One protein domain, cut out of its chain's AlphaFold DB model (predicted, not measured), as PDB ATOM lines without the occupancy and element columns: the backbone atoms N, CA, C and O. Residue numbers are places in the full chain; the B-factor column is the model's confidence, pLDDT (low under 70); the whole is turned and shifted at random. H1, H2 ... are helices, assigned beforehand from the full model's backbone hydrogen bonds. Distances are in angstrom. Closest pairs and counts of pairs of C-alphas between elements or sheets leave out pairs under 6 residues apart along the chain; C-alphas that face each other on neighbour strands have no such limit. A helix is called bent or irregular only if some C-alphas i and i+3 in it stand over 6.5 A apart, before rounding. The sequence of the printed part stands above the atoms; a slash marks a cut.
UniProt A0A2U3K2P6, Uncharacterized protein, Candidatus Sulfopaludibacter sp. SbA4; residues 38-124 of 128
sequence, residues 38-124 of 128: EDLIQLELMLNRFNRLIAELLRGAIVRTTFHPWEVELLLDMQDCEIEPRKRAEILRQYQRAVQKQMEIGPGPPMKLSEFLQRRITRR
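This is residues 38 to 124 of the 128 residues of an uncharacterized protein of Candidatus Sulfopaludibacter sp. SbA4 (UniProt A0A2U3K2P6). Two long helices, H1 and H3, lie side by side and run opposite ways, making one layer; the shorter H2 and H4 lie over one side of this pair as a looser second layer, where the beginning of H4 meets H2 at a steep angle. Residues 118 to 124, of which 118 to 123 belong to H4, stick out. The printed part has 87 residues with four named helices, H1, H2, H3 and H4 in that order, and no named strand; its class is all helix. It is compact, with a radius of gyration of the C-alphas of 12.9 A, and flat in outline, spanning 38 by 33 by 18 A.

H1, residues 38 to 59, is the longest helix by residues; it begins at C-alpha 38 (23.986, -33.256, -25.071) and measures 31.7 A from first to last C-alpha. H2, residues 69 to 80, measures 16.9 A. H3, residues 85 to 105, begins at C-alpha 85 (13.454, 0.179, -8.726) and measures 30.6 A. It is irregular, with C-alphas 86 and 89 7.3 A apart, and has a kink of 26 degrees near residue 92. H4, residues 113 to 123, measures 15.5 A and ends at C-alpha 123 (35.044, -7.008, -4.902).

H1 and H3 touch at a shallow tilt of 9 degrees, opposite ways; their closest C-alphas are those of Leu 58 and Ala 89, 6.0 A apart. H1 and H2 are close but not clearly touching, with the closest C-alphas, those of Phe 50 and Glu 71, 7.6 A apart. They run the same way at a shallow tilt of 34 degrees, only just short of steep. H2 touches H4 with residues 74 to 78 alone, at a steep tilt of 60 degrees, the same way; the closest C-alphas are those of Met 78 and Leu 113, 5.9 A apart. H3, with residues 95 to 98 alone, only just touches H4, with 3 pairs of C-alphas within 8 A. The closest are those of Tyr 95 and Phe 116, 6.6 A apart, and the two helices are about perpendicular, at 86 degrees. H1 and H4 are apart, and so are H2 and H3. Of the three pairs of helices that touch, one is at a shallow tilt, and the packing is mostly crossed, only just. In H1, H2 and H4 every O i to N i+4 pair is within hydrogen-bond range; in H3 15 of 17 are.

The two C-alphas farthest apart are those of Glu 38 and Arg 86, at 40.0 A. The printed part has no cut. The link from H2 to H3 is tight, with 4 residues, and the links from H1 to H2, with 9, and from H3 to H4, with 7, are short. The mean pLDDT of the printed part is 90.8, and the model's confidence is under 70 at residues 106 to 107 and at residue 124.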
ATOM      1  N   GLU A  38      25.276 -33.504 -25.716       81.75
ATOM      2  CA  GLU A  38      23.986 -33.256 -25.071       81.75
ATOM      3  C   GLU A  38      24.114 -32.198 -23.969       81.75
ATOM      4  O   GLU A  38      23.335 -31.249 -23.938       81.75
ATOM      5  N   ASP A  39      25.147 -32.283 -23.127       81.94
ATOM      6  CA  ASP A  39      25.385 -31.299 -22.063       81.94
ATOM      7  C   ASP A  39      25.587 -29.882 -22.623       81.94
ATOM      8  O   ASP A  39      25.099 -28.904 -22.053       81.94
ATOM      9  N   LEU A  40      26.269 -29.765 -23.767       81.25
ATOM     10  CA  LEU A  40      26.466 -28.487 -24.456       81.25
ATOM     11  C   LEU A  40      25.150 -27.926 -25.008       81.25
ATOM     12  O   LEU A  40      24.884 -26.733 -24.854       81.25
ATOM     13  N   ILE A  41      24.310 -28.780 -25.603       86.19
ATOM     14  CA  ILE A  41      22.979 -28.394 -26.092       86.19
ATOM     15  C   ILE A  41      22.109 -27.923 -24.923       86.19
ATOM     16  O   ILE A  41      21.490 -26.859 -24.998       86.19
ATOM     17  N   GLN A  42      22.092 -28.666 -23.816       86.88
ATOM     18  CA  GLN A  42      21.322 -28.301 -22.628       86.88
ATOM     19  C   GLN A  42      21.793 -26.974 -22.030       86.88
ATOM     20  O   GLN A  42      20.973 -26.138 -21.641       86.88
ATOM     21  N   LEU A  43      23.103 -26.735 -22.011       87.06
ATOM     22  CA  LEU A  43      23.678 -25.478 -21.547       87.06
ATOM     23  C   LEU A  43      23.265 -24.292 -22.433       87.06
ATOM     24  O   LEU A  43      22.873 -23.244 -21.911       87.06
ATOM     25  N   GLU A  44      23.295 -24.456 -23.755       89.56
ATOM     26  CA  GLU A  44      22.853 -23.431 -24.705       89.56
ATOM     27  C   GLU A  44      21.350 -23.141 -24.571       89.56
ATOM     28  O   GLU A  44      20.935 -21.979 -24.499       89.56
ATOM     29  N   LEU A  45      20.519 -24.184 -24.466       92.06
ATOM     30  CA  LEU A  45      19.081 -24.045 -24.226       92.06
ATOM     31  C   LEU A  45      18.809 -23.302 -22.915       92.06
ATOM     32  O   LEU A  45      17.999 -22.371 -22.886       92.06
ATOM     33  N   MET A  46      19.507 -23.667 -21.841       93.88
ATOM     34  CA  MET A  46      19.391 -23.011 -20.542       93.88
ATOM     35  C   MET A  46      19.795 -21.534 -20.616       93.88
ATOM     36  O   MET A  46      19.064 -20.679 -20.110       93.88
ATOM     37  N   LEU A  47      20.894 -21.210 -21.304       93.25
ATOM     38  CA  LEU A  47      21.342 -19.829 -21.495       93.25
ATOM     39  C   LEU A  47      20.319 -19.004 -22.289       93.25
ATOM     40  O   LEU A  47      20.011 -17.865 -21.928       93.25
ATOM     41  N   ASN A  48      19.748 -19.580 -23.347       94.44
ATOM     42  CA  ASN A  48      18.718 -18.930 -24.152       94.44
ATOM     43  C   ASN A  48      17.445 -18.658 -23.338       94.44
ATOM     44  O   ASN A  48      16.896 -17.551 -23.396       94.44
ATOM     45  N   ARG A  49      17.008 -19.623 -22.518       94.81
ATOM     46  CA  ARG A  49      15.890 -19.437 -21.579       94.81
ATOM     47  C   ARG A  49      16.176 -18.329 -20.569       94.81
ATOM     48  O   ARG A  49      15.337 -17.450 -20.367       94.81
ATOM     49  N   PHE A  50      17.382 -18.313 -20.001       96.19
ATOM     50  CA  PHE A  50      17.810 -17.285 -19.055       96.19
ATOM     51  C   PHE A  50      17.805 -15.887 -19.692       96.19
ATOM     52  O   PHE A  50      17.221 -14.954 -19.143       96.19
ATOM     53  N   ASN A  51      18.388 -15.730 -20.883       95.69
ATOM     54  CA  ASN A  51      18.414 -14.447 -21.591       95.69
ATOM     55  C   ASN A  51      17.003 -13.917 -21.874       95.69
ATOM     56  O   ASN A  51      16.734 -12.728 -21.682       95.69
ATOM     57  N   ARG A  52      16.086 -14.803 -22.275       94.88
ATOM     58  CA  ARG A  52      14.676 -14.454 -22.466       94.88
ATOM     59  C   ARG A  52      14.017 -14.013 -21.157       94.88
ATOM     60  O   ARG A  52      13.270 -13.039 -21.155       94.88
ATOM     61  N   LEU A  53      14.334 -14.671 -20.038       95.50
ATOM     62  CA  LEU A  53      13.886 -14.261 -18.707       95.50
ATOM     63  C   LEU A  53      14.347 -12.879 -18.300       95.50
ATOM     64  O   LEU A  53      13.515 -12.068 -17.892       95.50
ATOM     65  N   ILE A  54      15.618 -12.562 -18.495       96.00
ATOM     66  CA  ILE A  54      16.099 -11.216 -18.206       96.00
ATOM     67  C   ILE A  54      15.402 -10.173 -19.089       96.00
ATOM     68  O   ILE A  54      15.007  -9.123 -18.584       96.00
ATOM     69  N   ALA A  55      15.193 -10.453 -20.379       95.31
ATOM     70  CA  ALA A  55      14.497  -9.532 -21.278       95.31
ATOM     71  C   ALA A  55      13.050  -9.247 -20.826       95.31
ATOM     72  O   ALA A  55      12.620  -8.094 -20.799       95.31
ATOM     73  N   GLU A  56      12.311 -10.280 -20.416       94.69
ATOM     74  CA  GLU A  56      10.949 -10.143 -19.885       94.69
ATOM     75  C   GLU A  56      10.922  -9.347 -18.571       94.69
ATOM     76  O   GLU A  56      10.091  -8.448 -18.404       94.69
ATOM     77  N   LEU A  57      11.875  -9.607 -17.670       93.44
ATOM     78  CA  LEU A  57      12.023  -8.879 -16.408       93.44
ATOM     79  C   LEU A  57      12.366  -7.401 -16.618       93.44
ATOM     80  O   LEU A  57      11.812  -6.543 -15.922       93.44
ATOM     81  N   LEU A  58      13.249  -7.099 -17.574       93.75
ATOM     82  CA  LEU A  58      13.618  -5.736 -17.961       93.75
ATOM     83  C   LEU A  58      12.437  -4.978 -18.570       93.75
ATOM     84  O   LEU A  58      12.276  -3.792 -18.295       93.75
ATOM     85  N   ARG A  59      11.597  -5.662 -19.353       93.25
ATOM     86  CA  ARG A  59      10.356  -5.098 -19.900       93.25
ATOM     87  C   ARG A  59       9.268  -4.912 -18.835       93.25
ATOM     88  O   ARG A  59       8.330  -4.158 -19.059       93.25
ATOM     89  N   GLY A  60       9.382  -5.592 -17.693       89.62
ATOM     90  CA  GLY A  60       8.379  -5.569 -16.624       89.62
ATOM     91  C   GLY A  60       7.139  -6.415 -16.927       89.62
ATOM     92  O   GLY A  60       6.113  -6.235 -16.284       89.62
ATOM     93  N   ALA A  61       7.221  -7.328 -17.899       87.94
ATOM     94  CA  ALA A  61       6.100  -8.163 -18.314       87.94
ATOM     95  C   ALA A  61       6.575  -9.580 -18.653       87.94
ATOM     96  O   ALA A  61       7.244  -9.796 -19.673       87.94
ATOM     97  N   ILE A  62       6.174 -10.535 -17.812       87.50
ATOM     98  CA  ILE A  62       6.382 -11.969 -18.007       87.50
ATOM     99  C   ILE A  62       5.107 -12.534 -18.630       87.50
ATOM    100  O   ILE A  62       4.045 -12.500 -18.021       87.50
ATOM    101  N   VAL A  63       5.210 -13.014 -19.868       84.75
ATOM    102  CA  VAL A  63       4.060 -13.504 -20.658       84.75
ATOM    103  C   VAL A  63       4.040 -15.023 -20.801       84.75
ATOM    104  O   VAL A  63       3.184 -15.575 -21.486       84.75
ATOM    105  N   ARG A  64       5.008 -15.713 -20.196       87.38
ATOM    106  CA  ARG A  64       5.108 -17.169 -20.273       87.38
ATOM    107  C   ARG A  64       4.233 -17.843 -19.218       87.38
ATOM    108  O   ARG A  64       4.036 -17.310 -18.131       87.38
ATOM    109  N   THR A  65       3.798 -19.057 -19.530       87.12
ATOM    110  CA  THR A  65       3.001 -19.916 -18.644       87.12
ATOM    111  C   THR A  65       3.781 -21.116 -18.106       87.12
ATOM    112  O   THR A  65       3.280 -21.828 -17.243       87.12
ATOM    113  N   THR A  66       5.004 -21.352 -18.593       90.88
ATOM    114  CA  THR A  66       5.843 -22.490 -18.201       90.88
ATOM    115  C   THR A  66       7.220 -22.028 -17.741       90.88
ATOM    116  O   THR A  66       7.872 -21.198 -18.384       90.88
ATOM    117  N   PHE A  67       7.669 -22.596 -16.622       94.12
ATOM    118  CA  PHE A  67       8.955 -22.301 -15.998       94.12
ATOM    119  C   PHE A  67       9.676 -23.601 -15.662       94.12
ATOM    120  O   PHE A  67       9.056 -24.579 -15.249       94.12
ATOM    121  N   HIS A  68      10.990 -23.599 -15.835       93.75
ATOM    122  CA  HIS A  68      11.861 -24.646 -15.325       93.75
ATOM    123  C   HIS A  68      12.108 -24.418 -13.820       93.75
ATOM    124  O   HIS A  68      12.131 -23.258 -13.405       93.75
ATOM    125  N   PRO A  69      12.350 -25.460 -12.999       94.56
ATOM    126  CA  PRO A  69      12.602 -25.293 -11.563       94.56
ATOM    127  C   PRO A  69      13.627 -24.200 -11.214       94.56
ATOM    128  O   PRO A  69      13.339 -23.328 -10.398       94.56
ATOM    129  N   TRP A  70      14.765 -24.150 -11.918       94.75
ATOM    130  CA  TRP A  70      15.781 -23.114 -11.694       94.75
ATOM    131  C   TRP A  70      15.289 -21.693 -12.030       94.75
ATOM    132  O   TRP A  70      15.727 -20.739 -11.398       94.75
ATOM    133  N   GLU A  71      14.372 -21.515 -12.991       95.12
ATOM    134  CA  GLU A  71      13.808 -20.192 -13.311       95.12
ATOM    135  C   GLU A  71      12.947 -19.679 -12.158       95.12
ATOM    136  O   GLU A  71      12.993 -18.495 -11.836       95.12
ATOM    137  N   VAL A  72      12.183 -20.578 -11.529       94.88
ATOM    138  CA  VAL A  72      11.365 -20.259 -10.354       94.88
ATOM    139  C   VAL A  72      12.261 -19.880  -9.180       94.88
ATOM    140  O   VAL A  72      12.033 -18.850  -8.555       94.88
ATOM    141  N   GLU A  73      13.320 -20.651  -8.925       95.75
ATOM    142  CA  GLU A  73      14.287 -20.325  -7.873       95.75
ATOM    143  C   GLU A  73      14.949 -18.959  -8.077       95.75
ATOM    144  O   GLU A  73      15.123 -18.221  -7.111       95.75
ATOM    145  N   LEU A  74      15.295 -18.601  -9.319       95.38
ATOM    146  CA  LEU A  74      15.827 -17.273  -9.629       95.38
ATOM    147  C   LEU A  74      14.803 -16.169  -9.377       95.38
ATOM    148  O   LEU A  74      15.159 -15.117  -8.860       95.38
ATOM    149  N   LEU A  75      13.547 -16.377  -9.772       94.25
ATOM    150  CA  LEU A  75      12.489 -15.386  -9.582       94.25
ATOM    151  C   LEU A  75      12.220 -15.124  -8.097       94.25
ATOM    152  O   LEU A  75      12.105 -13.962  -7.712       94.25
ATOM    153  N   LEU A  76      12.174 -16.181  -7.283       95.00
ATOM    154  CA  LEU A  76      12.043 -16.078  -5.828       95.00
ATOM    155  C   LEU A  76      13.248 -15.349  -5.219       95.00
ATOM    156  O   LEU A  76      13.079 -14.359  -4.518       95.00
ATOM    157  N   ASP A  77      14.469 -15.745  -5.587       96.19
ATOM    158  CA  ASP A  77      15.692 -15.083  -5.117       96.19
ATOM    159  C   ASP A  77      15.743 -13.592  -5.497       96.19
ATOM    160  O   ASP A  77      16.150 -12.744  -4.703       96.19
ATOM    161  N   MET A  78      15.288 -13.235  -6.703       93.69
ATOM    162  CA  MET A  78      15.214 -11.840  -7.141       93.69
ATOM    163  C   MET A  78      14.188 -11.020  -6.366       93.69
ATOM    164  O   MET A  78      14.406  -9.821  -6.174       93.69
ATOM    165  N   GLN A  79      13.075 -11.640  -5.972       92.06
ATOM    166  CA  GLN A  79      12.063 -11.009  -5.135       92.06
ATOM    167  C   GLN A  79      12.635 -10.694  -3.747       92.06
ATOM    168  O   GLN A  79      12.459  -9.575  -3.269       92.06
ATOM    169  N   ASP A  80      13.399 -11.623  -3.171       94.38
ATOM    170  CA  ASP A  80      14.007 -11.481  -1.842       94.38
ATOM    171  C   ASP A  80      15.169 -10.471  -1.805       94.38
ATOM    172  O   ASP A  80      15.493  -9.917  -0.758       94.38
ATOM    173  N   CYS A  81      15.807 -10.187  -2.946       92.19
ATOM    174  CA  CYS A  81      16.919  -9.232  -3.028       92.19
ATOM    175  C   CYS A  81      16.504  -7.749  -2.911       92.19
ATOM    176  O   CYS A  81      17.389  -6.892  -2.929       92.19
ATOM    177  N   GLU A  82      15.202  -7.434  -2.877       87.69
ATOM    178  CA  GLU A  82      14.643  -6.080  -2.690       87.69
ATOM    179  C   GLU A  82      15.376  -4.966  -3.473       87.69
ATOM    180  O   GLU A  82      15.797  -3.934  -2.944       87.69
ATOM    181  N   ILE A  83      15.565  -5.164  -4.780       88.19
ATOM    182  CA  ILE A  83      16.335  -4.218  -5.596       88.19
ATOM    183  C   ILE A  83      15.605  -2.875  -5.727       88.19
ATOM    184  O   ILE A  83      14.474  -2.818  -6.212       88.19
ATOM    185  N   GLU A  84      16.307  -1.772  -5.441       90.56
ATOM    186  CA  GLU A  84      15.797  -0.418  -5.679       90.56
ATOM    187  C   GLU A  84      15.307  -0.262  -7.141       90.56
ATOM    188  O   GLU A  84      16.103  -0.451  -8.076       90.56
ATOM    189  N   PRO A  85      14.040   0.142  -7.383       88.69
ATOM    190  CA  PRO A  85      13.454   0.179  -8.726       88.69
ATOM    191  C   PRO A  85      14.281   0.973  -9.743       88.69
ATOM    192  O   PRO A  85      14.408   0.571 -10.899       88.69
ATOM    193  N   ARG A  86      14.916   2.063  -9.292       91.81
ATOM    194  CA  ARG A  86      15.778   2.929 -10.112       91.81
ATOM    195  C   ARG A  86      17.023   2.209 -10.637       91.81
ATOM    196  O   ARG A  86      17.459   2.479 -11.752       91.81
ATOM    197  N   LYS A  87      17.588   1.285  -9.856       92.75
ATOM    198  CA  LYS A  87      18.816   0.542 -10.195       92.75
ATOM    199  C   LYS A  87      18.531  -0.827 -10.808       92.75
ATOM    200  O   LYS A  87      19.434  -1.430 -11.387       92.75
ATOM    201  N   ARG A  88      17.286  -1.310 -10.727       93.31
ATOM    202  CA  ARG A  88      16.863  -2.643 -11.186       93.31
ATOM    203  C   ARG A  88      17.335  -2.965 -12.601       93.31
ATOM    204  O   ARG A  88      17.952  -4.002 -12.816       93.31
ATOM    205  N   ALA A  89      17.110  -2.066 -13.557       94.94
ATOM    206  CA  ALA A  89      17.488  -2.305 -14.949       94.94
ATOM    207  C   ALA A  89      19.010  -2.419 -15.148       94.94
ATOM    208  O   ALA A  89      19.480  -3.239 -15.937       94.94
ATOM    209  N   GLU A  90      19.794  -1.607 -14.438       96.06
ATOM    210  CA  GLU A  90      21.255  -1.674 -14.486       96.06
ATOM    211  C   GLU A  90      21.771  -2.971 -13.849       96.06
ATOM    212  O   GLU A  90      22.583  -3.673 -14.455       96.06
ATOM    213  N   ILE A  91      21.260  -3.313 -12.664       95.31
ATOM    214  CA  ILE A  91      21.639  -4.519 -11.923       95.31
ATOM    215  C   ILE A  91      21.334  -5.772 -12.743       95.31
ATOM    216  O   ILE A  91      22.216  -6.614 -12.890       95.31
ATOM    217  N   LEU A  92      20.147  -5.863 -13.350       96.06
ATOM    218  CA  LEU A  92      19.771  -6.996 -14.199       96.06
ATOM    219  C   LEU A  92      20.684  -7.140 -15.425       96.06
ATOM    220  O   LEU A  92      21.066  -8.256 -15.767       96.06
ATOM    221  N   ARG A  93      21.108  -6.036 -16.058       96.81
ATOM    222  CA  ARG A  93      22.071  -6.088 -17.177       96.81
ATOM    223  C   ARG A  93      23.453  -6.566 -16.738       96.81
ATOM    224  O   ARG A  93      24.104  -7.320 -17.459       96.81
ATOM    225  N   GLN A  94      23.930  -6.119 -15.577       96.38
ATOM    226  CA  GLN A  94      25.220  -6.567 -15.045       96.38
ATOM    227  C   GLN A  94      25.166  -8.040 -14.625       96.38
ATOM    228  O   GLN A  94      26.092  -8.793 -14.924       96.38
ATOM    229  N   TYR A  95      24.064  -8.446 -13.997       96.94
ATOM    230  CA  TYR A  95      23.787  -9.827 -13.624       96.94
ATOM    231  C   TYR A  95      23.743 -10.742 -14.855       96.94
ATOM    232  O   TYR A  95      24.441 -11.752 -14.887       96.94
ATOM    233  N   GLN A  96      23.046 -10.337 -15.922       97.19
ATOM    234  CA  GLN A  96      22.992 -11.089 -17.178       97.19
ATOM    235  C   GLN A  96      24.383 -11.361 -17.755       97.19
ATOM    236  O   GLN A  96      24.696 -12.490 -18.125       97.19
ATOM    237  N   ARG A  97      25.240 -10.335 -17.796       95.94
ATOM    238  CA  ARG A  97      26.626 -10.471 -18.270       95.94
ATOM    239  C   ARG A  97      27.453 -11.397 -17.380       95.94
ATOM    240  O   ARG A  97      28.339 -12.081 -17.879       95.94
ATOM    241  N   ALA A  98      27.210 -11.391 -16.069       94.75
ATOM    242  CA  ALA A  98      27.913 -12.263 -15.134       94.75
ATOM    243  C   ALA A  98      27.524 -13.735 -15.332       94.75
ATOM    244  O   ALA A  98      28.415 -14.577 -15.396       94.75
ATOM    245  N   VAL A  99      26.231 -14.019 -15.507       95.00
ATOM    246  CA  VAL A  99      25.727 -15.367 -15.807       95.00
ATOM    247  C   VAL A  99      26.223 -15.853 -17.168       95.00
ATOM    248  O   VAL A  99      26.723 -16.966 -17.253       95.00
ATOM    249  N   GLN A 100      26.175 -15.022 -18.215       93.56
ATOM    250  CA  GLN A 100      26.725 -15.382 -19.532       93.56
ATOM    251  C   GLN A 100      28.189 -15.826 -19.422       93.56
ATOM    252  O   GLN A 100      28.540 -16.910 -19.872       93.56
ATOM    253  N   LYS A 101      29.020 -15.045 -18.720       91.31
ATOM    254  CA  LYS A 101      30.422 -15.407 -18.467       91.31
ATOM    255  C   LYS A 101      30.583 -16.665 -17.617       91.31
ATOM    256  O   LYS A 101      31.520 -17.418 -17.837       91.31
ATOM    257  N   GLN A 102      29.723 -16.886 -16.623       89.50
ATOM    258  CA  GLN A 102      29.745 -18.116 -15.827       89.50
ATOM    259  C   GLN A 102      29.462 -19.333 -16.713       89.50
ATOM    260  O   GLN A 102      30.181 -20.322 -16.635       89.50
ATOM    261  N   MET A 103      28.440 -19.246 -17.562       88.31
ATOM    262  CA  MET A 103      28.011 -20.346 -18.424       88.31
ATOM    263  C   MET A 103      28.985 -20.598 -19.583       88.31
ATOM    264  O   MET A 103      29.036 -21.704 -20.099       88.31
ATOM    265  N   GLU A 104      29.816 -19.617 -19.950       83.62
ATOM    266  CA  GLU A 104      30.987 -19.834 -20.814       83.62
ATOM    267  C   GLU A 104      32.090 -20.669 -20.132       83.62
ATOM    268  O   GLU A 104      32.888 -21.301 -20.823       83.62
ATOM    269  N   ILE A 105      32.177 -20.643 -18.793       79.44
ATOM    270  CA  ILE A 105      33.239 -21.303 -18.012       79.44
ATOM    271  C   ILE A 105      32.888 -22.748 -17.665       79.44
ATOM    272  O   ILE A 105      33.816 -23.531 -17.457       79.44
ATOM    273  N   GLY A 106      31.605 -23.117 -17.600       68.75
ATOM    274  CA  GLY A 106      31.216 -24.506 -17.373       68.75
ATOM    275  C   GLY A 106      29.730 -24.776 -17.170       68.75
ATOM    276  O   GLY A 106      28.936 -23.843 -17.012       68.75
ATOM    277  N   PRO A 107      29.361 -26.070 -17.188       69.19
ATOM    278  CA  PRO A 107      27.996 -26.514 -16.963       69.19
ATOM    279  C   PRO A 107      27.555 -26.216 -15.526       69.19
ATOM    280  O   PRO A 107      28.330 -26.312 -14.576       69.19
ATOM    281  N   GLY A 108      26.285 -25.858 -15.373       79.69
ATOM    282  CA  GLY A 108      25.674 -25.544 -14.086       79.69
ATOM    283  C   GLY A 108      24.565 -24.506 -14.236       79.69
ATOM    284  O   GLY A 108      24.560 -23.756 -15.216       79.69
ATOM    285  N   PRO A 109      23.603 -24.456 -13.298       88.31
ATOM    286  CA  PRO A 109      22.517 -23.490 -13.365       88.31
ATOM    287  C   PRO A 109      23.057 -22.050 -13.296       88.31
ATOM    288  O   PRO A 109      24.118 -21.809 -12.702       88.31
ATOM    289  N   PRO A 110      22.331 -21.070 -13.865       93.94
ATOM    290  CA  PRO A 110      22.637 -19.661 -13.664       93.94
ATOM    291  C   PRO A 110      22.809 -19.342 -12.176       93.94
ATOM    292  O   PRO A 110      21.948 -19.696 -11.370       93.94
ATOM    293  N   MET A 111      23.901 -18.666 -11.807       95.25
ATOM    294  CA  MET A 111      24.085 -18.203 -10.428       95.25
ATOM    295  C   MET A 111      22.909 -17.332  -9.980       95.25
ATOM    296  O   MET A 111      22.341 -16.601 -10.791       95.25
ATOM    297  N   LYS A 112      22.571 -17.357  -8.691       96.75
ATOM    298  CA  LYS A 112      21.480 -16.546  -8.126       96.75
ATOM    299  C   LYS A 112      21.816 -15.049  -8.132       96.75
ATOM    300  O   LYS A 112      22.988 -14.659  -8.218       96.75
ATOM    301  N   LEU A 113      20.800 -14.187  -8.064       96.12
ATOM    302  CA  LEU A 113      21.024 -12.743  -7.999       96.12
ATOM    303  C   LEU A 113      21.680 -12.367  -6.666       96.12
ATOM    304  O   LEU A 113      22.627 -11.578  -6.666       96.12
ATOM    305  N   SER A 114      21.223 -12.949  -5.560       95.81
ATOM    306  CA  SER A 114      21.815 -12.763  -4.231       95.81
ATOM    307  C   SER A 114      23.316 -13.069  -4.235       95.81
ATOM    308  O   SER A 114      24.126 -12.250  -3.796       95.81
ATOM    309  N   GLU A 115      23.709 -14.186  -4.848       95.25
ATOM    310  CA  GLU A 115      25.106 -14.582  -5.027       95.25
ATOM    311  C   GLU A 115      25.894 -13.545  -5.847       95.25
ATOM    312  O   GLU A 115      27.019 -13.169  -5.506       95.25
ATOM    313  N   PHE A 116      25.305 -13.024  -6.925       95.44
ATOM    314  CA  PHE A 116      25.926 -11.971  -7.729       95.44
ATOM    315  C   PHE A 116      26.133 -10.682  -6.932       95.44
ATOM    316  O   PHE A 116      27.200 -10.065  -7.017       95.44
ATOM    317  N   LEU A 117      25.140 -10.278  -6.142       93.88
ATOM    318  CA  LEU A 117      25.232  -9.102  -5.284       93.88
ATOM    319  C   LEU A 117      26.309  -9.287  -4.207       93.88
ATOM    320  O   LEU A 117      27.130  -8.387  -4.028       93.88
ATOM    321  N   GLN A 118      26.396 -10.465  -3.584       92.69
ATOM    322  CA  GLN A 118      27.467 -10.802  -2.640       92.69
ATOM    323  C   GLN A 118      28.850 -10.681  -3.290       92.69
ATOM    324  O   GLN A 118      29.708  -9.956  -2.784       92.69
ATOM    325  N   ARG A 119      29.057 -11.279  -4.474       90.31
ATOM    326  CA  ARG A 119      30.331 -11.169  -5.215       90.31
ATOM    327  C   ARG A 119      30.698  -9.718  -5.543       90.31
ATOM    328  O   ARG A 119      31.882  -9.384  -5.599       90.31
ATOM    329  N   ARG A 120      29.716  -8.842  -5.783       85.75
ATOM    330  CA  ARG A 120      29.959  -7.404  -6.006       85.75
ATOM    331  C   ARG A 120      30.400  -6.682  -4.741       85.75
ATOM    332  O   ARG A 120      31.258  -5.808  -4.846       85.75
ATOM    333  N   ILE A 121      29.826  -7.031  -3.590       84.75
ATOM    334  CA  ILE A 121      30.209  -6.464  -2.293       84.75
ATOM    335  C   ILE A 121      31.653  -6.857  -1.976       84.75
ATOM    336  O   ILE A 121      32.473  -5.978  -1.748       84.75
ATOM    337  N   THR A 122      32.009  -8.139  -2.094       81.94
ATOM    338  CA  THR A 122      33.372  -8.628  -1.810       81.94
ATOM    339  C   THR A 122      34.444  -7.990  -2.702       81.94
ATOM    340  O   THR A 122      35.578  -7.800  -2.275       81.94
ATOM    341  N   ARG A 123      34.108  -7.645  -3.953       74.44
ATOM    342  CA  ARG A 123      35.044  -7.008  -4.902       74.44
ATOM    343  C   ARG A 123      35.225  -5.508  -4.700       74.44
ATOM    344  O   ARG A 123      36.152  -4.948  -5.278       74.44
ATOM    345  N   ARG A 124      34.348  -4.848  -3.942       66.50
ATOM    346  CA  ARG A 124      34.591  -3.487  -3.467       66.50
ATOM    347  C   ARG A 124      35.307  -3.619  -2.123       66.50
ATOM    348  O   ARG A 124      34.615  -3.799  -1.124       66.50
TER     349      ARG A 124